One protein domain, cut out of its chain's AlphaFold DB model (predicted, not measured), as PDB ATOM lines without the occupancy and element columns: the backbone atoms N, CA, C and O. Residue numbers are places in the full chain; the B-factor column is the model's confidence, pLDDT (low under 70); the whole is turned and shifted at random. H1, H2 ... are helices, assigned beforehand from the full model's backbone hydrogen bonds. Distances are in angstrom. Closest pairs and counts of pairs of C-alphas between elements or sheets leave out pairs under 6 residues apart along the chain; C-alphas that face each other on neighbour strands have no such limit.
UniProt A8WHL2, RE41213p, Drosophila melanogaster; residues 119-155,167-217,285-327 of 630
ATOM      1  N   VAL A 119     -29.074  11.520  29.945       80.81
ATOM      2  CA  VAL A 119     -29.303  10.094  30.245       80.81
ATOM      3  C   VAL A 119     -28.690   9.213  29.157       80.81
ATOM      4  O   VAL A 119     -27.895   8.335  29.482       80.81
ATOM      5  N   ASN A 120     -28.970   9.485  27.881       85.25
ATOM      6  CA  ASN A 120     -28.443   8.701  26.760       85.25
ATOM      7  C   ASN A 120     -26.903   8.770  26.665       85.25
ATOM      8  O   ASN A 120     -26.242   7.757  26.424       85.25
ATOM      9  N   LYS A 121     -26.301   9.942  26.924       87.50
ATOM     10  CA  LYS A 121     -24.838  10.099  27.009       87.50
ATOM     11  C   LYS A 121     -24.253   9.304  28.191       87.50
ATOM     12  O   LYS A 121     -23.249   8.623  27.997       87.50
ATOM     13  N   ARG A 122     -24.893   9.293  29.374       88.94
ATOM     14  CA  ARG A 122     -24.482   8.433  30.509       88.94
ATOM     15  C   ARG A 122     -24.571   6.942  30.170       88.94
ATOM     16  O   ARG A 122     -23.615   6.215  30.407       88.94
ATOM     17  N   GLU A 123     -25.678   6.497  29.577       91.06
ATOM     18  CA  GLU A 123     -25.876   5.094  29.179       91.06
ATOM     19  C   GLU A 123     -24.843   4.644  28.133       91.06
ATOM     20  O   GLU A 123     -24.316   3.534  28.203       91.06
ATOM     21  N   THR A 124     -24.498   5.523  27.188       93.06
ATOM     22  CA  THR A 124     -23.450   5.268  26.187       93.06
ATOM     23  C   THR A 124     -22.073   5.112  26.835       93.06
ATOM     24  O   THR A 124     -21.316   4.222  26.452       93.06
ATOM     25  N   ILE A 125     -21.754   5.921  27.848       93.50
ATOM     26  CA  ILE A 125     -20.480   5.839  28.578       93.50
ATOM     27  C   ILE A 125     -20.413   4.572  29.445       93.50
ATOM     28  O   ILE A 125     -19.370   3.923  29.480       93.50
ATOM     29  N   GLU A 126     -21.517   4.146  30.067       92.50
ATOM     30  CA  GLU A 126     -21.554   2.863  30.789       92.50
ATOM     31  C   GLU A 126     -21.414   1.668  29.828       92.50
ATOM     32  O   GLU A 126     -20.727   0.693  30.128       92.50
ATOM     33  N   LYS A 127     -21.972   1.766  28.613       95.06
ATOM     34  CA  LYS A 127     -21.732   0.788  27.538       95.06
ATOM     35  C   LYS A 127     -20.265   0.756  27.094       95.06
ATOM     36  O   LYS A 127     -19.752  -0.337  26.868       95.06
ATOM     37  N   MET A 128     -19.579   1.903  27.000       94.75
ATOM     38  CA  MET A 128     -18.129   1.943  26.743       94.75
ATOM     39  C   MET A 128     -17.357   1.238  27.861       94.75
ATOM     40  O   MET A 128     -16.620   0.297  27.584       94.75
ATOM     41  N   ARG A 129     -17.628   1.598  29.122       93.19
ATOM     42  CA  ARG A 129     -17.042   0.968  30.312       93.19
ATOM     43  C   ARG A 129     -17.231  -0.554  30.326       93.19
ATOM     44  O   ARG A 129     -16.293  -1.295  30.609       93.19
ATOM     45  N   GLN A 130     -18.420  -1.041  29.978       94.00
ATOM     46  CA  GLN A 130     -18.686  -2.475  29.865       94.00
ATOM     47  C   GLN A 130     -17.861  -3.137  28.742       94.00
ATOM     48  O   GLN A 130     -17.420  -4.275  28.906       94.00
ATOM     49  N   LYS A 131     -17.591  -2.437  27.630       95.88
ATOM     50  CA  LYS A 131     -16.688  -2.926  26.571       95.88
ATOM     51  C   LYS A 131     -15.214  -2.881  26.956       95.88
ATOM     52  O   LYS A 131     -14.498  -3.808  26.591       95.88
ATOM     53  N   ASP A 132     -14.778  -1.904  27.745       95.06
ATOM     54  CA  ASP A 132     -13.428  -1.898  28.315       95.06
ATOM     55  C   ASP A 132     -13.209  -3.139  29.215       95.06
ATOM     56  O   ASP A 132     -12.161  -3.784  29.149       95.06
ATOM     57  N   ILE A 133     -14.225  -3.537  30.000       94.38
ATOM     58  CA  ILE A 133     -14.188  -4.742  30.854       94.38
ATOM     59  C   ILE A 133     -14.195  -6.031  30.015       94.38
ATOM     60  O   ILE A 133     -13.420  -6.946  30.295       94.38
ATOM     61  N   GLU A 134     -15.035  -6.119  28.977       95.44
ATOM     62  CA  GLU A 134     -15.021  -7.255  28.037       95.44
ATOM     63  C   GLU A 134     -13.662  -7.390  27.331       95.44
ATOM     64  O   GLU A 134     -13.128  -8.495  27.230       95.44
ATOM     65  N   GLN A 135     -13.069  -6.274  26.894       95.69
ATOM     66  CA  GLN A 135     -11.745  -6.245  26.272       95.69
ATOM     67  C   GLN A 135     -10.658  -6.742  27.233       95.69
ATOM     68  O   GLN A 135      -9.821  -7.548  26.830       95.69
ATOM     69  N   ALA A 136     -10.679  -6.309  28.497       94.94
ATOM     70  CA  ALA A 136      -9.732  -6.773  29.507       94.94
ATOM     71  C   ALA A 136      -9.797  -8.301  29.699       94.94
ATOM     72  O   ALA A 136      -8.760  -8.961  29.673       94.94
ATOM     73  N   LEU A 137     -11.002  -8.873  29.805       94.44
ATOM     74  CA  LEU A 137     -11.197 -10.324  29.946       94.44
ATOM     75  C   LEU A 137     -10.724 -11.101  28.704       94.44
ATOM     76  O   LEU A 137      -9.990 -12.078  28.835       94.44
ATOM     77  N   LEU A 138     -11.069 -10.641  27.497       95.88
ATOM     78  CA  LEU A 138     -10.631 -11.267  26.240       95.88
ATOM     79  C   LEU A 138      -9.105 -11.220  26.052       95.88
ATOM     80  O   LEU A 138      -8.517 -12.126  25.457       95.88
ATOM     81  N   LEU A 139      -8.444 -10.174  26.557       94.62
ATOM     82  CA  LEU A 139      -6.986 -10.080  26.555       94.62
ATOM     83  C   LEU A 139      -6.349 -11.036  27.577       94.62
ATOM     84  O   LEU A 139      -5.321 -11.636  27.261       94.62
ATOM     85  N   GLU A 140      -6.961 -11.254  28.746       92.31
ATOM     86  CA  GLU A 140      -6.519 -12.285  29.699       92.31
ATOM     87  C   GLU A 140      -6.675 -13.696  29.107       92.31
ATOM     88  O   GLU A 140      -5.717 -14.467  29.112       92.31
ATOM     89  N   GLU A 141      -7.822 -14.024  28.501       92.38
ATOM     90  CA  GLU A 141      -8.034 -15.308  27.809       92.38
ATOM     91  C   GLU A 141      -7.010 -15.537  26.686       92.38
ATOM     92  O   GLU A 141      -6.413 -16.614  26.578       92.38
ATOM     93  N   LYS A 142      -6.732 -14.506  25.878       93.00
ATOM     94  CA  LYS A 142      -5.689 -14.552  24.846       93.00
ATOM     95  C   LYS A 142      -4.304 -14.810  25.444       93.00
ATOM     96  O   LYS A 142      -3.561 -15.629  24.903       93.00
ATOM     97  N   LEU A 143      -3.955 -14.151  26.548       90.12
ATOM     98  CA  LEU A 143      -2.675 -14.338  27.232       90.12
ATOM     99  C   LEU A 143      -2.534 -15.769  27.781       90.12
ATOM    100  O   LEU A 143      -1.482 -16.385  27.610       90.12
ATOM    101  N   MET A 144      -3.606 -16.336  28.351       87.25
ATOM    102  CA  MET A 144      -3.658 -17.740  28.788       87.25
ATOM    103  C   MET A 144      -3.369 -18.704  27.622       87.25
ATOM    104  O   MET A 144      -2.592 -19.646  27.777       87.25
ATOM    105  N   LEU A 145      -3.943 -18.457  26.437       89.50
ATOM    106  CA  LEU A 145      -3.688 -19.259  25.232       89.50
ATOM    107  C   LEU A 145      -2.245 -19.110  24.719       89.50
ATOM    108  O   LEU A 145      -1.607 -20.114  24.398       89.50
ATOM    109  N   GLN A 146      -1.700 -17.888  24.687       87.94
ATOM    110  CA  GLN A 146      -0.306 -17.639  24.290       87.94
ATOM    111  C   GLN A 146       0.692 -18.317  25.246       87.94
ATOM    112  O   GLN A 146       1.680 -18.899  24.798       87.94
ATOM    113  N   PHE A 147       0.410 -18.302  26.550       85.94
ATOM    114  CA  PHE A 147       1.203 -18.998  27.562       85.94
ATOM    115  C   PHE A 147       1.128 -20.528  27.409       85.94
ATOM    116  O   PHE A 147       2.151 -21.208  27.492       85.94
ATOM    117  N   ASN A 148      -0.060 -21.084  27.148       85.06
ATOM    118  CA  ASN A 148      -0.223 -22.523  26.920       85.06
ATOM    119  C   ASN A 148       0.555 -22.998  25.681       85.06
ATOM    120  O   ASN A 148       1.232 -24.020  25.754       85.06
ATOM    121  N   LEU A 149       0.545 -22.223  24.589       85.00
ATOM    122  CA  LEU A 149       1.344 -22.513  23.394       85.00
ATOM    123  C   LEU A 149       2.857 -22.491  23.685       85.00
ATOM    124  O   LEU A 149       3.588 -23.359  23.217       85.00
ATOM    125  N   LEU A 150       3.333 -21.539  24.498       82.69
ATOM    126  CA  LEU A 150       4.734 -21.489  24.939       82.69
ATOM    127  C   LEU A 150       5.116 -22.699  25.814       82.69
ATOM    128  O   LEU A 150       6.247 -23.177  25.750       82.69
ATOM    129  N   LYS A 151       4.174 -23.224  26.606       75.25
ATOM    130  CA  LYS A 151       4.365 -24.451  27.390       75.25
ATOM    131  C   LYS A 151       4.391 -25.711  26.515       75.25
ATOM    132  O   LYS A 151       5.135 -26.634  26.823       75.25
ATOM    133  N   GLU A 152       3.600 -25.761  25.445       73.25
ATOM    134  CA  GLU A 152       3.550 -26.897  24.511       73.25
ATOM    135  C   GLU A 152       4.814 -26.998  23.635       73.25
ATOM    136  O   GLU A 152       5.232 -28.092  23.267       73.25
ATOM    137  N   GLN A 153       5.506 -25.879  23.388       67.75
ATOM    138  CA  GLN A 153       6.797 -25.828  22.680       67.75
ATOM    139  C   GLN A 153       8.005 -26.348  23.499       67.75
ATOM    140  O   GLN A 153       9.144 -26.022  23.174       67.75
ATOM    141  N   GLN A 154       7.781 -27.156  24.542       62.75
ATOM    142  CA  GLN A 154       8.803 -27.782  25.397       62.75
ATOM    143  C   GLN A 154       8.951 -29.279  25.039       62.75
ATOM    144  O   GLN A 154       8.246 -30.108  25.613       62.75
ATOM    145  N   PRO A 155       9.832 -29.680  24.097       49.75
ATOM    146  CA  PRO A 155       9.728 -31.000  23.463       49.75
ATOM    147  C   PRO A 155      10.467 -32.121  24.209       49.75
ATOM    148  O   PRO A 155      10.374 -33.280  23.810       49.75
ATOM    149  N   SER A 167       1.891 -21.353  35.974       73.50
ATOM    150  CA  SER A 167       0.538 -21.219  35.432       73.50
ATOM    151  C   SER A 167       0.359 -19.799  34.903       73.50
ATOM    152  O   SER A 167       0.850 -18.855  35.520       73.50
ATOM    153  N   ALA A 168      -0.409 -19.614  33.832       72.25
ATOM    154  CA  ALA A 168      -0.770 -18.281  33.351       72.25
ATOM    155  C   ALA A 168      -1.566 -17.462  34.398       72.25
ATOM    156  O   ALA A 168      -1.460 -16.240  34.435       72.25
ATOM    157  N   ALA A 169      -2.255 -18.122  35.340       77.25
ATOM    158  CA  ALA A 169      -2.830 -17.454  36.513       77.25
ATOM    159  C   ALA A 169      -1.753 -16.881  37.459       77.25
ATOM    160  O   ALA A 169      -1.932 -15.803  38.020       77.25
ATOM    161  N   ASN A 170      -0.607 -17.557  37.598       82.44
ATOM    162  CA  ASN A 170       0.532 -17.056  38.376       82.44
ATOM    163  C   ASN A 170       1.280 -15.952  37.612       82.44
ATOM    164  O   ASN A 170       1.802 -15.033  38.234       82.44
ATOM    165  N   PHE A 171       1.283 -16.001  36.274       84.44
ATOM    166  CA  PHE A 171       1.766 -14.907  35.431       84.44
ATOM    167  C   PHE A 171       0.917 -13.642  35.635       84.44
ATOM    168  O   PHE A 171       1.468 -12.592  35.950       84.44
ATOM    169  N   LEU A 172      -0.417 -13.741  35.572       85.06
ATOM    170  CA  LEU A 172      -1.322 -12.624  35.882       85.06
ATOM    171  C   LEU A 172      -1.210 -12.156  37.347       85.06
ATOM    172  O   LEU A 172      -1.306 -10.961  37.607       85.06
ATOM    173  N   ALA A 173      -0.934 -13.047  38.303       83.38
ATOM    174  CA  ALA A 173      -0.684 -12.654  39.693       83.38
ATOM    175  C   ALA A 173       0.654 -11.908  39.887       83.38
ATOM    176  O   ALA A 173       0.736 -11.012  40.723       83.38
ATOM    177  N   ALA A 174       1.697 -12.254  39.124       81.62
ATOM    178  CA  ALA A 174       3.009 -11.606  39.191       81.62
ATOM    179  C   ALA A 174       3.068 -10.291  38.394       81.62
ATOM    180  O   ALA A 174       3.657  -9.311  38.849       81.62
ATOM    181  N   PHE A 175       2.447 -10.259  37.211       81.81
ATOM    182  CA  PHE A 175       2.490  -9.128  36.285       81.81
ATOM    183  C   PHE A 175       1.207  -8.278  36.275       81.81
ATOM    184  O   PHE A 175       1.183  -7.266  35.575       81.81
ATOM    185  N   GLY A 176       0.186  -8.614  37.067       86.19
ATOM    186  CA  GLY A 176      -1.067  -7.864  37.247       86.19
ATOM    187  C   GLY A 176      -2.183  -8.231  36.257       86.19
ATOM    188  O   GLY A 176      -1.916  -8.499  35.087       86.19
ATOM    189  N   SER A 177      -3.436  -8.197  36.726       89.62
ATOM    190  CA  SER A 177      -4.652  -8.366  35.911       89.62
ATOM    191  C   SER A 177      -4.938  -7.127  35.051       89.62
ATOM    192  O   SER A 177      -4.610  -5.999  35.426       89.62
ATOM    193  N   TYR A 178      -5.588  -7.325  33.901       91.81
ATOM    194  CA  TYR A 178      -6.118  -6.233  33.083       91.81
ATOM    195  C   TYR A 178      -7.457  -5.714  33.607       91.81
ATOM    196  O   TYR A 178      -7.748  -4.527  33.476       91.81
ATOM    197  N   LYS A 179      -8.272  -6.591  34.204       88.50
ATOM    198  CA  LYS A 179      -9.611  -6.266  34.712       88.50
ATOM    199  C   LYS A 179      -9.571  -5.183  35.792       88.50
ATOM    200  O   LYS A 179     -10.407  -4.281  35.789       88.50
ATOM    201  N   ASP A 180      -8.577  -5.243  36.675       87.88
ATOM    202  CA  ASP A 180      -8.409  -4.291  37.778       87.88
ATOM    203  C   ASP A 180      -8.129  -2.862  37.271       87.88
ATOM    204  O   ASP A 180      -8.603  -1.889  37.859       87.88
ATOM    205  N   LEU A 181      -7.447  -2.728  36.124       87.50
ATOM    206  CA  LEU A 181      -7.142  -1.445  35.467       87.50
ATOM    207  C   LEU A 181      -8.396  -0.721  34.949       87.50
ATOM    208  O   LEU A 181      -8.348   0.481  34.705       87.50
ATOM    209  N   VAL A 182      -9.496  -1.461  34.772       84.62
ATOM    210  CA  VAL A 182     -10.800  -0.997  34.268       84.62
ATOM    211  C   VAL A 182     -11.849  -0.966  35.401       84.62
ATOM    212  O   VAL A 182     -13.045  -0.741  35.200       84.62
ATOM    213  N   SER A 183     -11.433  -1.182  36.653       78.50
ATOM    214  CA  SER A 183     -12.289  -0.913  37.814       78.50
ATOM    215  C   SER A 183     -12.602   0.591  37.927       78.50
ATOM    216  O   SER A 183     -11.870   1.428  37.404       78.50
ATOM    217  N   ALA A 184     -13.728   0.945  38.557       64.31
ATOM    218  CA  ALA A 184     -14.130   2.351  38.701       64.31
ATOM    219  C   ALA A 184     -13.299   3.099  39.762       64.31
ATOM    220  O   ALA A 184     -13.241   4.326  39.751       64.31
ATOM    221  N   ASP A 185     -12.661   2.348  40.661       70.62
ATOM    222  CA  ASP A 185     -12.048   2.829  41.900       70.62
ATOM    223  C   ASP A 185     -10.507   2.863  41.820       70.62
ATOM    224  O   ASP A 185      -9.817   2.807  42.839       70.62
ATOM    225  N   CYS A 186      -9.942   2.908  40.608       70.94
ATOM    226  CA  CYS A 186      -8.499   2.866  40.395       70.94
ATOM    227  C   CYS A 186      -7.819   4.204  40.755       70.94
ATOM    228  O   CYS A 186      -8.116   5.258  40.186       70.94
ATOM    229  N   ASP A 187      -6.862   4.176  41.692       82.56
ATOM    230  CA  ASP A 187      -6.089   5.372  42.037       82.56
ATOM    231  C   ASP A 187      -5.216   5.803  40.849       82.56
ATOM    232  O   ASP A 187      -4.330   5.086  40.374       82.56
ATOM    233  N   THR A 188      -5.448   7.032  40.400       82.75
ATOM    234  CA  THR A 188      -4.711   7.681  39.317       82.75
ATOM    235  C   THR A 188      -3.206   7.759  39.612       82.75
ATOM    236  O   THR A 188      -2.398   7.611  38.695       82.75
ATOM    237  N   ALA A 189      -2.793   7.931  40.872       85.94
ATOM    238  CA  ALA A 189      -1.380   7.979  41.256       85.94
ATOM    239  C   ALA A 189      -0.693   6.600  41.224       85.94
ATOM    240  O   ALA A 189       0.525   6.524  41.030       85.94
ATOM    241  N   GLU A 190      -1.440   5.507  41.386       86.81
ATOM    242  CA  GLU A 190      -0.937   4.149  41.150       86.81
ATOM    243  C   GLU A 190      -0.923   3.827  39.653       86.81
ATOM    244  O   GLU A 190       0.060   3.281  39.155       86.81
ATOM    245  N   LEU A 191      -1.952   4.257  38.916       87.69
ATOM    246  CA  LEU A 191      -2.075   4.079  37.469       87.69
ATOM    247  C   LEU A 191      -0.911   4.733  36.700       87.69
ATOM    248  O   LEU A 191      -0.293   4.084  35.858       87.69
ATOM    249  N   TRP A 192      -0.532   5.975  37.031       88.12
ATOM    250  CA  TRP A 192       0.639   6.637  36.431       88.12
ATOM    251  C   TRP A 192       1.958   5.930  36.760       88.12
ATOM    252  O   TRP A 192       2.805   5.755  35.884       88.12
ATOM    253  N   ARG A 193       2.123   5.478  38.010       90.75
ATOM    254  CA  ARG A 193       3.296   4.710  38.466       90.75
ATOM    255  C   ARG A 193       3.404   3.379  37.713       90.75
ATOM    256  O   ARG A 193       4.483   2.989  37.279       90.75
ATOM    257  N   ARG A 194       2.263   2.719  37.503       88.75
ATOM    258  CA  ARG A 194       2.117   1.478  36.740       88.75
ATOM    259  C   ARG A 194       2.461   1.675  35.262       88.75
ATOM    260  O   ARG A 194       3.238   0.884  34.736       88.75
ATOM    261  N   VAL A 195       1.952   2.731  34.619       92.50
ATOM    262  CA  VAL A 195       2.303   3.099  33.234       92.50
ATOM    263  C   VAL A 195       3.811   3.306  33.094       92.50
ATOM    264  O   VAL A 195       4.427   2.656  32.250       92.50
ATOM    265  N   LEU A 196       4.416   4.136  33.951       93.38
ATOM    266  CA  LEU A 196       5.853   4.428  33.905       93.38
ATOM    267  C   LEU A 196       6.701   3.152  34.016       93.38
ATOM    268  O   LEU A 196       7.571   2.930  33.173       93.38
ATOM    269  N   ASN A 197       6.389   2.286  34.988       92.56
ATOM    270  CA  ASN A 197       7.056   0.995  35.141       92.56
ATOM    271  C   ASN A 197       6.898   0.142  33.874       92.56
ATOM    272  O   ASN A 197       7.898  -0.263  33.299       92.56
ATOM    273  N   THR A 198       5.677  -0.048  33.357       92.94
ATOM    274  CA  THR A 198       5.458  -0.901  32.170       92.94
ATOM    275  C   THR A 198       6.186  -0.406  30.914       92.94
ATOM    276  O   THR A 198       6.652  -1.224  30.127       92.94
ATOM    277  N   VAL A 199       6.350   0.910  30.730       94.38
ATOM    278  CA  VAL A 199       7.153   1.478  29.629       94.38
ATOM    279  C   VAL A 199       8.648   1.199  29.836       94.38
ATOM    280  O   VAL A 199       9.347   0.838  28.887       94.38
ATOM    281  N   GLN A 200       9.140   1.311  31.072       93.50
ATOM    282  CA  GLN A 200      10.519   0.973  31.427       93.50
ATOM    283  C   GLN A 200      10.800  -0.540  31.308       93.50
ATOM    284  O   GLN A 200      11.878  -0.928  30.852       93.50
ATOM    285  N   ASP A 201       9.836  -1.393  31.654       92.12
ATOM    286  CA  ASP A 201       9.909  -2.851  31.513       92.12
ATOM    287  C   ASP A 201       9.950  -3.254  30.032       92.12
ATOM    288  O   ASP A 201      10.847  -3.993  29.623       92.12
ATOM    289  N   ILE A 202       9.066  -2.688  29.193       93.81
ATOM    290  CA  ILE A 202       9.105  -2.860  27.728       93.81
ATOM    291  C   ILE A 202      10.476  -2.461  27.178       93.81
ATOM    292  O   ILE A 202      11.052  -3.212  26.394       93.81
ATOM    293  N   SER A 203      11.020  -1.310  27.587       90.31
ATOM    294  CA  SER A 203      12.320  -0.843  27.089       90.31
ATOM    295  C   SER A 203      13.476  -1.769  27.480       90.31
ATOM    296  O   SER A 203      14.410  -1.932  26.693       90.31
ATOM    297  N   GLN A 204      13.434  -2.375  28.670       90.69
ATOM    298  CA  GLN A 204      14.437  -3.347  29.110       90.69
ATOM    299  C   GLN A 204      14.288  -4.669  28.354       90.69
ATOM    300  O   GLN A 204      15.236  -5.106  27.702       90.69
ATOM    301  N   LEU A 205      13.092  -5.262  28.360       90.75
ATOM    302  CA  LEU A 205      12.804  -6.535  27.694       90.75
ATOM    303  C   LEU A 205      13.070  -6.469  26.185       90.75
ATOM    304  O   LEU A 205      13.698  -7.374  25.640       90.75
ATOM    305  N   ALA A 206      12.677  -5.383  25.511       87.69
ATOM    306  CA  ALA A 206      12.985  -5.169  24.097       87.69
ATOM    307  C   ALA A 206      14.500  -5.115  23.838       87.69
ATOM    308  O   ALA A 206      14.956  -5.605  22.804       87.69
ATOM    309  N   SER A 207      15.291  -4.582  24.778       85.00
ATOM    310  CA  SER A 207      16.752  -4.578  24.657       85.00
ATOM    311  C   SER A 207      17.374  -5.964  24.837       85.00
ATOM    312  O   SER A 207      18.290  -6.309  24.089       85.00
ATOM    313  N   THR A 208      16.825  -6.794  25.729       86.00
ATOM    314  CA  THR A 208      17.203  -8.208  25.878       86.00
ATOM    315  C   THR A 208      16.866  -8.997  24.613       86.00
ATOM    316  O   THR A 208      17.749  -9.625  24.034       86.00
ATOM    317  N   ILE A 209      15.623  -8.890  24.125       86.25
ATOM    318  CA  ILE A 209      15.138  -9.586  22.921       86.25
ATOM    319  C   ILE A 209      15.962  -9.186  21.690       86.25
ATOM    320  O   ILE A 209      16.399 -10.056  20.943       86.25
ATOM    321  N   TYR A 210      16.228  -7.891  21.486       84.56
ATOM    322  CA  TYR A 210      17.062  -7.426  20.373       84.56
ATOM    323  C   TYR A 210      18.496  -7.960  20.469       84.56
ATOM    324  O   TYR A 210      19.042  -8.430  19.471       84.56
ATOM    325  N   SER A 211      19.092  -7.932  21.666       85.31
ATOM    326  CA  SER A 211      20.463  -8.412  21.876       85.31
ATOM    327  C   SER A 211      20.582  -9.915  21.623       85.31
ATOM    328  O   SER A 211      21.526 -10.350  20.967       85.31
ATOM    329  N   ALA A 212      19.595 -10.701  22.056       81.56
ATOM    330  CA  ALA A 212      19.552 -12.142  21.829       81.56
ATOM    331  C   ALA A 212      19.181 -12.525  20.379       81.56
ATOM    332  O   ALA A 212      19.628 -13.557  19.888       81.56
ATOM    333  N   ALA A 213      18.404 -11.697  19.671       81.00
ATOM    334  CA  ALA A 213      18.025 -11.932  18.273       81.00
ATOM    335  C   ALA A 213      19.090 -11.488  17.251       81.00
ATOM    336  O   ALA A 213      19.136 -12.027  16.148       81.00
ATOM    337  N   THR A 214      19.925 -10.497  17.586       79.94
ATOM    338  CA  THR A 214      20.920  -9.915  16.660       79.94
ATOM    339  C   THR A 214      22.374 -10.171  17.054       79.94
ATOM    340  O   THR A 214      23.273  -9.942  16.244       79.94
ATOM    341  N   GLY A 215      22.634 -10.602  18.292       75.81
ATOM    342  CA  GLY A 215      23.986 -10.679  18.850       75.81
ATOM    343  C   GLY A 215      24.653  -9.311  19.042       75.81
ATOM    344  O   GLY A 215      25.874  -9.253  19.183       75.81
ATOM    345  N   GLN A 216      23.894  -8.208  19.001       74.06
ATOM    346  CA  GLN A 216      24.384  -6.833  19.120       74.06
ATOM    347  C   GLN A 216      23.552  -6.039  20.139       74.06
ATOM    348  O   GLN A 216      22.330  -6.182  20.171       74.06
ATOM    349  N   PRO A 217      24.166  -5.164  20.959       70.38
ATOM    350  CA  PRO A 217      23.410  -4.288  21.847       70.38
ATOM    351  C   PRO A 217      22.548  -3.311  21.034       70.38
ATOM    352  O   PRO A 217      22.960  -2.854  19.967       70.38
ATOM    353  N   PRO A 285      16.177 -19.834  23.203       58.66
ATOM    354  CA  PRO A 285      14.928 -19.553  22.485       58.66
ATOM    355  C   PRO A 285      13.718 -19.377  23.416       58.66
ATOM    356  O   PRO A 285      12.784 -18.640  23.099       58.66
ATOM    357  N   LEU A 286      13.729 -20.058  24.564       57.62
ATOM    358  CA  LEU A 286      12.596 -20.145  25.483       57.62
ATOM    359  C   LEU A 286      12.530 -18.913  26.391       57.62
ATOM    360  O   LEU A 286      11.452 -18.345  26.569       57.62
ATOM    361  N   GLU A 287      13.683 -18.438  26.871       65.31
ATOM    362  CA  GLU A 287      13.803 -17.151  27.570       65.31
ATOM    363  C   GLU A 287      13.343 -15.990  26.674       65.31
ATOM    364  O   GLU A 287      12.543 -15.154  27.100       65.31
ATOM    365  N   ASN A 288      13.765 -15.985  25.403       73.62
ATOM    366  CA  ASN A 288      13.358 -14.979  24.421       73.62
ATOM    367  C   ASN A 288      11.839 -14.974  24.191       73.62
ATOM    368  O   ASN A 288      11.214 -13.914  24.228       73.62
ATOM    369  N   ASN A 289      11.220 -16.144  24.006       80.31
ATOM    370  CA  ASN A 289       9.768 -16.244  23.837       80.31
ATOM    371  C   ASN A 289       8.998 -15.805  25.100       80.31
ATOM    372  O   ASN A 289       7.958 -15.152  24.991       80.31
ATOM    373  N   TYR A 290       9.517 -16.092  26.297       85.31
ATOM    374  CA  TYR A 290       8.931 -15.622  27.557       85.31
ATOM    375  C   TYR A 290       9.091 -14.102  27.759       85.31
ATOM    376  O   TYR A 290       8.191 -13.445  28.288       85.31
ATOM    377  N   ALA A 291      10.189 -13.504  27.289       87.00
ATOM    378  CA  ALA A 291      10.359 -12.051  27.247       87.00
ATOM    379  C   ALA A 291       9.395 -11.388  26.243       87.00
ATOM    380  O   ALA A 291       8.789 -10.365  26.560       87.00
ATOM    381  N   VAL A 292       9.177 -11.990  25.067       88.06
ATOM    382  CA  VAL A 292       8.171 -11.532  24.087       88.06
ATOM    383  C   VAL A 292       6.753 -11.594  24.670       88.06
ATOM    384  O   VAL A 292       5.958 -10.677  24.442       88.06
ATOM    385  N   LEU A 293       6.435 -12.618  25.470       89.56
ATOM    386  CA  LEU A 293       5.154 -12.720  26.178       89.56
ATOM    387  C   LEU A 293       4.988 -11.613  27.238       89.56
ATOM    388  O   LEU A 293       3.921 -11.009  27.319       89.56
ATOM    389  N   GLN A 294       6.045 -11.273  27.983       90.56
ATOM    390  CA  GLN A 294       6.034 -10.130  28.910       90.56
ATOM    391  C   GLN A 294       5.851  -8.792  28.179       90.56
ATOM    392  O   GLN A 294       4.963  -8.026  28.544       90.56
ATOM    393  N   VAL A 295       6.596  -8.514  27.101       92.38
ATOM    394  CA  VAL A 295       6.390  -7.295  26.284       92.38
ATOM    395  C   VAL A 295       4.951  -7.221  25.766       92.38
ATOM    396  O   VAL A 295       4.319  -6.167  25.831       92.38
ATOM    397  N   THR A 296       4.404  -8.353  25.318       92.12
ATOM    398  CA  THR A 296       3.003  -8.472  24.889       92.12
ATOM    399  C   THR A 296       2.028  -8.121  26.021       92.12
ATOM    400  O   THR A 296       1.079  -7.373  25.786       92.12
ATOM    401  N   HIS A 297       2.288  -8.581  27.250       93.25
ATOM    402  CA  HIS A 297       1.502  -8.260  28.448       93.25
ATOM    403  C   HIS A 297       1.569  -6.780  28.843       93.25
ATOM    404  O   HIS A 297       0.549  -6.158  29.141       93.25
ATOM    405  N   HIS A 298       2.756  -6.172  28.811       94.25
ATOM    406  CA  HIS A 298       2.918  -4.750  29.121       94.25
ATOM    407  C   HIS A 298       2.240  -3.850  28.067       94.25
ATOM    408  O   HIS A 298       1.610  -2.857  28.425       94.25
ATOM    409  N   LEU A 299       2.288  -4.211  26.779       94.88
ATOM    410  CA  LEU A 299       1.574  -3.482  25.719       94.88
ATOM    411  C   LEU A 299       0.046  -3.590  25.864       94.88
ATOM    412  O   LEU A 299      -0.663  -2.603  25.675       94.88
ATOM    413  N   GLN A 300      -0.467  -4.763  26.246       94.62
ATOM    414  CA  GLN A 300      -1.891  -4.968  26.538       94.62
ATOM    415  C   GLN A 300      -2.325  -4.245  27.825       94.62
ATOM    416  O   GLN A 300      -3.389  -3.629  27.843       94.62
ATOM    417  N   THR A 301      -1.468  -4.209  28.853       93.81
ATOM    418  CA  THR A 301      -1.651  -3.370  30.051       93.81
ATOM    419  C   THR A 301      -1.852  -1.904  29.651       93.81
ATOM    420  O   THR A 301      -2.838  -1.292  30.055       93.81
ATOM    421  N   LEU A 302      -0.959  -1.345  28.825       94.69
ATOM    422  CA  LEU A 302      -1.058   0.042  28.356       94.69
ATOM    423  C   LEU A 302      -2.337   0.296  27.544       94.69
ATOM    424  O   LEU A 302      -2.979   1.324  27.742       94.69
ATOM    425  N   LEU A 303      -2.747  -0.643  26.683       94.88
ATOM    426  CA  LEU A 303      -3.998  -0.545  25.925       94.88
ATOM    427  C   LEU A 303      -5.226  -0.444  26.849       94.88
ATOM    428  O   LEU A 303      -6.056   0.442  26.655       94.88
ATOM    429  N   CYS A 304      -5.318  -1.293  27.876       94.31
ATOM    430  CA  CYS A 304      -6.413  -1.254  28.851       94.31
ATOM    431  C   CYS A 304      -6.445   0.067  29.639       94.31
ATOM    432  O   CYS A 304      -7.517   0.646  29.809       94.31
ATOM    433  N   VAL A 305      -5.279   0.586  30.051       92.81
ATOM    434  CA  VAL A 305      -5.179   1.895  30.722       92.81
ATOM    435  C   VAL A 305      -5.648   3.031  29.808       92.81
ATOM    436  O   VAL A 305      -6.404   3.893  30.254       92.81
ATOM    437  N   ILE A 306      -5.250   3.033  28.532       92.88
ATOM    438  CA  ILE A 306      -5.680   4.047  27.556       92.88
ATOM    439  C   ILE A 306      -7.198   3.978  27.332       92.88
ATOM    440  O   ILE A 306      -7.853   5.018  27.337       92.88
ATOM    441  N   SER A 307      -7.767   2.775  27.200       92.12
ATOM    442  CA  SER A 307      -9.211   2.562  27.016       92.12
ATOM    443  C   SER A 307     -10.018   3.129  28.196       92.12
ATOM    444  O   SER A 307     -10.844   4.027  28.012       92.12
ATOM    445  N   GLN A 308      -9.673   2.725  29.428       90.94
ATOM    446  CA  GLN A 308     -10.300   3.244  30.649       90.94
ATOM    447  C   GLN A 308     -10.141   4.769  30.776       90.94
ATOM    448  O   GLN A 308     -11.091   5.451  31.167       90.94
ATOM    449  N   GLN A 309      -8.977   5.336  30.437       91.19
ATOM    450  CA  GLN A 309      -8.767   6.788  30.480       91.19
ATOM    451  C   GLN A 309      -9.635   7.534  29.458       91.19
ATOM    452  O   GLN A 309     -10.239   8.539  29.819       91.19
ATOM    453  N   MET A 310      -9.796   7.029  28.230       91.81
ATOM    454  CA  MET A 310     -10.700   7.629  27.236       91.81
ATOM    455  C   MET A 310     -12.163   7.612  27.712       91.81
ATOM    456  O   MET A 310     -12.841   8.642  27.662       91.81
ATOM    457  N   THR A 311     -12.637   6.489  28.257       93.12
ATOM    458  CA  THR A 311     -13.982   6.382  28.852       93.12
ATOM    459  C   THR A 311     -14.151   7.315  30.063       93.12
ATOM    460  O   THR A 311     -15.192   7.961  30.211       93.12
ATOM    461  N   THR A 312     -13.111   7.471  30.889       91.06
ATOM    462  CA  THR A 312     -13.097   8.398  32.041       91.06
ATOM    463  C   THR A 312     -13.137   9.862  31.596       91.06
ATOM    464  O   THR A 312     -13.894  10.653  32.156       91.06
ATOM    465  N   ILE A 313     -12.385  10.236  30.555       91.19
ATOM    466  CA  ILE A 313     -12.394  11.588  29.978       91.19
ATOM    467  C   ILE A 313     -13.787  11.929  29.440       91.19
ATOM    468  O   ILE A 313     -14.301  13.004  29.748       91.19
ATOM    469  N   ASN A 314     -14.439  11.010  28.724       90.56
ATOM    470  CA  ASN A 314     -15.809  11.205  28.240       90.56
ATOM    471  C   ASN A 314     -16.811  11.391  29.400       90.56
ATOM    472  O   ASN A 314     -17.709  12.232  29.316       90.56
ATOM    473  N   ASN A 315     -16.641  10.653  30.505       90.88
ATOM    474  CA  ASN A 315     -17.452  10.812  31.716       90.88
ATOM    475  C   ASN A 315     -17.266  12.204  32.347       90.88
ATOM    476  O   ASN A 315     -18.245  12.915  32.573       90.88
ATOM    477  N   LEU A 316     -16.015  12.633  32.532       90.38
ATOM    478  CA  LEU A 316     -15.676  13.947  33.086       90.38
ATOM    479  C   LEU A 316     -16.130  15.103  32.182       90.38
ATOM    480  O   LEU A 316     -16.597  16.119  32.690       90.38
ATOM    481  N   GLN A 317     -16.056  14.958  30.856       88.38
ATOM    482  CA  GLN A 317     -16.594  15.937  29.903       88.38
ATOM    483  C   GLN A 317     -18.117  16.068  30.026       88.38
ATOM    484  O   GLN A 317     -18.627  17.185  30.123       88.38
ATOM    485  N   LEU A 318     -18.846  14.946  30.092       86.75
ATOM    486  CA  LEU A 318     -20.294  14.958  30.309       86.75
ATOM    487  C   LEU A 318     -20.660  15.573  31.667       86.75
ATOM    488  O   LEU A 318     -21.593  16.371  31.749       86.75
ATOM    489  N   GLN A 319     -19.911  15.249  32.723       84.81
ATOM    490  CA  GLN A 319     -20.088  15.862  34.036       84.81
ATOM    491  C   GLN A 319     -19.851  17.378  33.970       84.81
ATOM    492  O   GLN A 319     -20.692  18.138  34.438       84.81
ATOM    493  N   LEU A 320     -18.766  17.842  33.344       81.31
ATOM    494  CA  LEU A 320     -18.469  19.270  33.192       81.31
ATOM    495  C   LEU A 320     -19.531  20.019  32.376       81.31
ATOM    496  O   LEU A 320     -19.855  21.150  32.733       81.31
ATOM    497  N   ALA A 321     -20.104  19.409  31.334       79.69
ATOM    498  CA  ALA A 321     -21.229  19.986  30.595       79.69
ATOM    499  C   ALA A 321     -22.457  20.168  31.507       79.69
ATOM    500  O   ALA A 321     -22.950  21.285  31.669       79.69
ATOM    501  N   LEU A 322     -22.868  19.106  32.209       75.62
ATOM    502  CA  LEU A 322     -23.994  19.147  33.149       75.62
ATOM    503  C   LEU A 322     -23.772  20.160  34.290       75.62
ATOM    504  O   LEU A 322     -24.704  20.856  34.683       75.62
ATOM    505  N   TYR A 323     -22.543  20.298  34.799       70.69
ATOM    506  CA  TYR A 323     -22.203  21.311  35.807       70.69
ATOM    507  C   TYR A 323     -22.204  22.744  35.243       70.69
ATOM    508  O   TYR A 323     -22.614  23.660  35.955       70.69
ATOM    509  N   ARG A 324     -21.793  22.956  33.982       67.81
ATOM    510  CA  ARG A 324     -21.809  24.272  33.304       67.81
ATOM    511  C   ARG A 324     -23.212  24.773  32.979       67.81
ATOM    512  O   ARG A 324     -23.424  25.980  32.984       67.81
ATOM    513  N   GLU A 325     -24.163  23.873  32.746       59.53
ATOM    514  CA  GLU A 325     -25.583  24.221  32.594       59.53
ATOM    515  C   GLU A 325     -26.305  24.394  33.945       59.53
ATOM    516  O   GLU A 325     -27.338  25.060  34.028       59.53
ATOM    517  N   SER A 326     -25.728  23.880  35.037       52.16
ATOM    518  CA  SER A 326     -26.317  23.924  36.380       52.16
ATOM    519  C   SER A 326     -25.979  25.137  37.290       52.16
ATOM    520  O   SER A 326     -26.532  25.185  38.388       52.16
ATOM    521  N   PRO A 327     -25.202  26.196  36.951       50.53
ATOM    522  CA  PRO A 327     -24.913  27.276  37.911       50.53
ATOM    523  C   PRO A 327     -26.140  28.144  38.258       50.53
ATOM    524  O   PRO A 327     -26.071  28.956  39.177       50.53
TER     525      PRO A 327
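What this domain is: This is residues 119 to 155, 167 to 217 and 285 to 327 of the 630 residues of the protein "RE41213p" of Drosophila melanogaster (UniProt A8WHL2). What shape do these backbones make? Three long helices form a rod in a flat row, H4 between H1 and H3, with H1 and H4 nearly side by side over much of their length and H3 slanted over part of H4. The short H2 packs on H1 at a steep angle, and residues 320 to 327 stick out at one end. What is printed? The printed part has 131 residues with four named helices, H1 to H4 in order, and no named strand: all helix. It is loose, with a radius of gyration of the C-alphas of 18.4 A and spans of 66 by 30 by 21 A.

How they stand to each other: What does the first helix touch? H1, residues 119 to 152, touches H4, residues 285 to 325, opposite ways at a shallow tilt of 4 degrees; their closest C-alphas, of Asp 132 and Ser 307, are 6.3 A apart. With residues 143 to 148 alone H1 touches H2, residues 168 to 175, opposite ways at a steep tilt of 67 degrees, only just short of about perpendicular; the closest C-alphas, of Met 144 and Ala 168, are 5.4 A apart. Where is the third helix? H3, residues 188 to 214, touches residues 288 to 305 of H4 alone, opposite ways at a shallow tilt of 29 degrees; the closest C-alphas, of Ile 202 and Val 295, are 5.4 A apart. H3 is apart from H1 and H2. What do N and O show? Each O i to N i+4 pair is within hydrogen-bond range in H1, H2 and H4, and 22 of 23 are in H3.

Where its parts are: Where does H1 begin? C-alpha 119 is at (-29.303, 10.094, 30.245), and H1 is 49.8 A long. How long are the others? H2 is 10.1 A, H3 38.5 A and H4 60.5 A, ending with C-alpha 325 at (-25.583, 24.221, 32.594).

The domain as a whole: Where is it cut? Residues 156 to 166 and 218 to 284 are not printed, with C-alpha gaps of 18.0 A and 17.5 A. The link from H2 to H3 is long. Where is confidence low? The pLDDT is under 70 at residues 153 to 155, 184, 285 to 287 and 324 to 327.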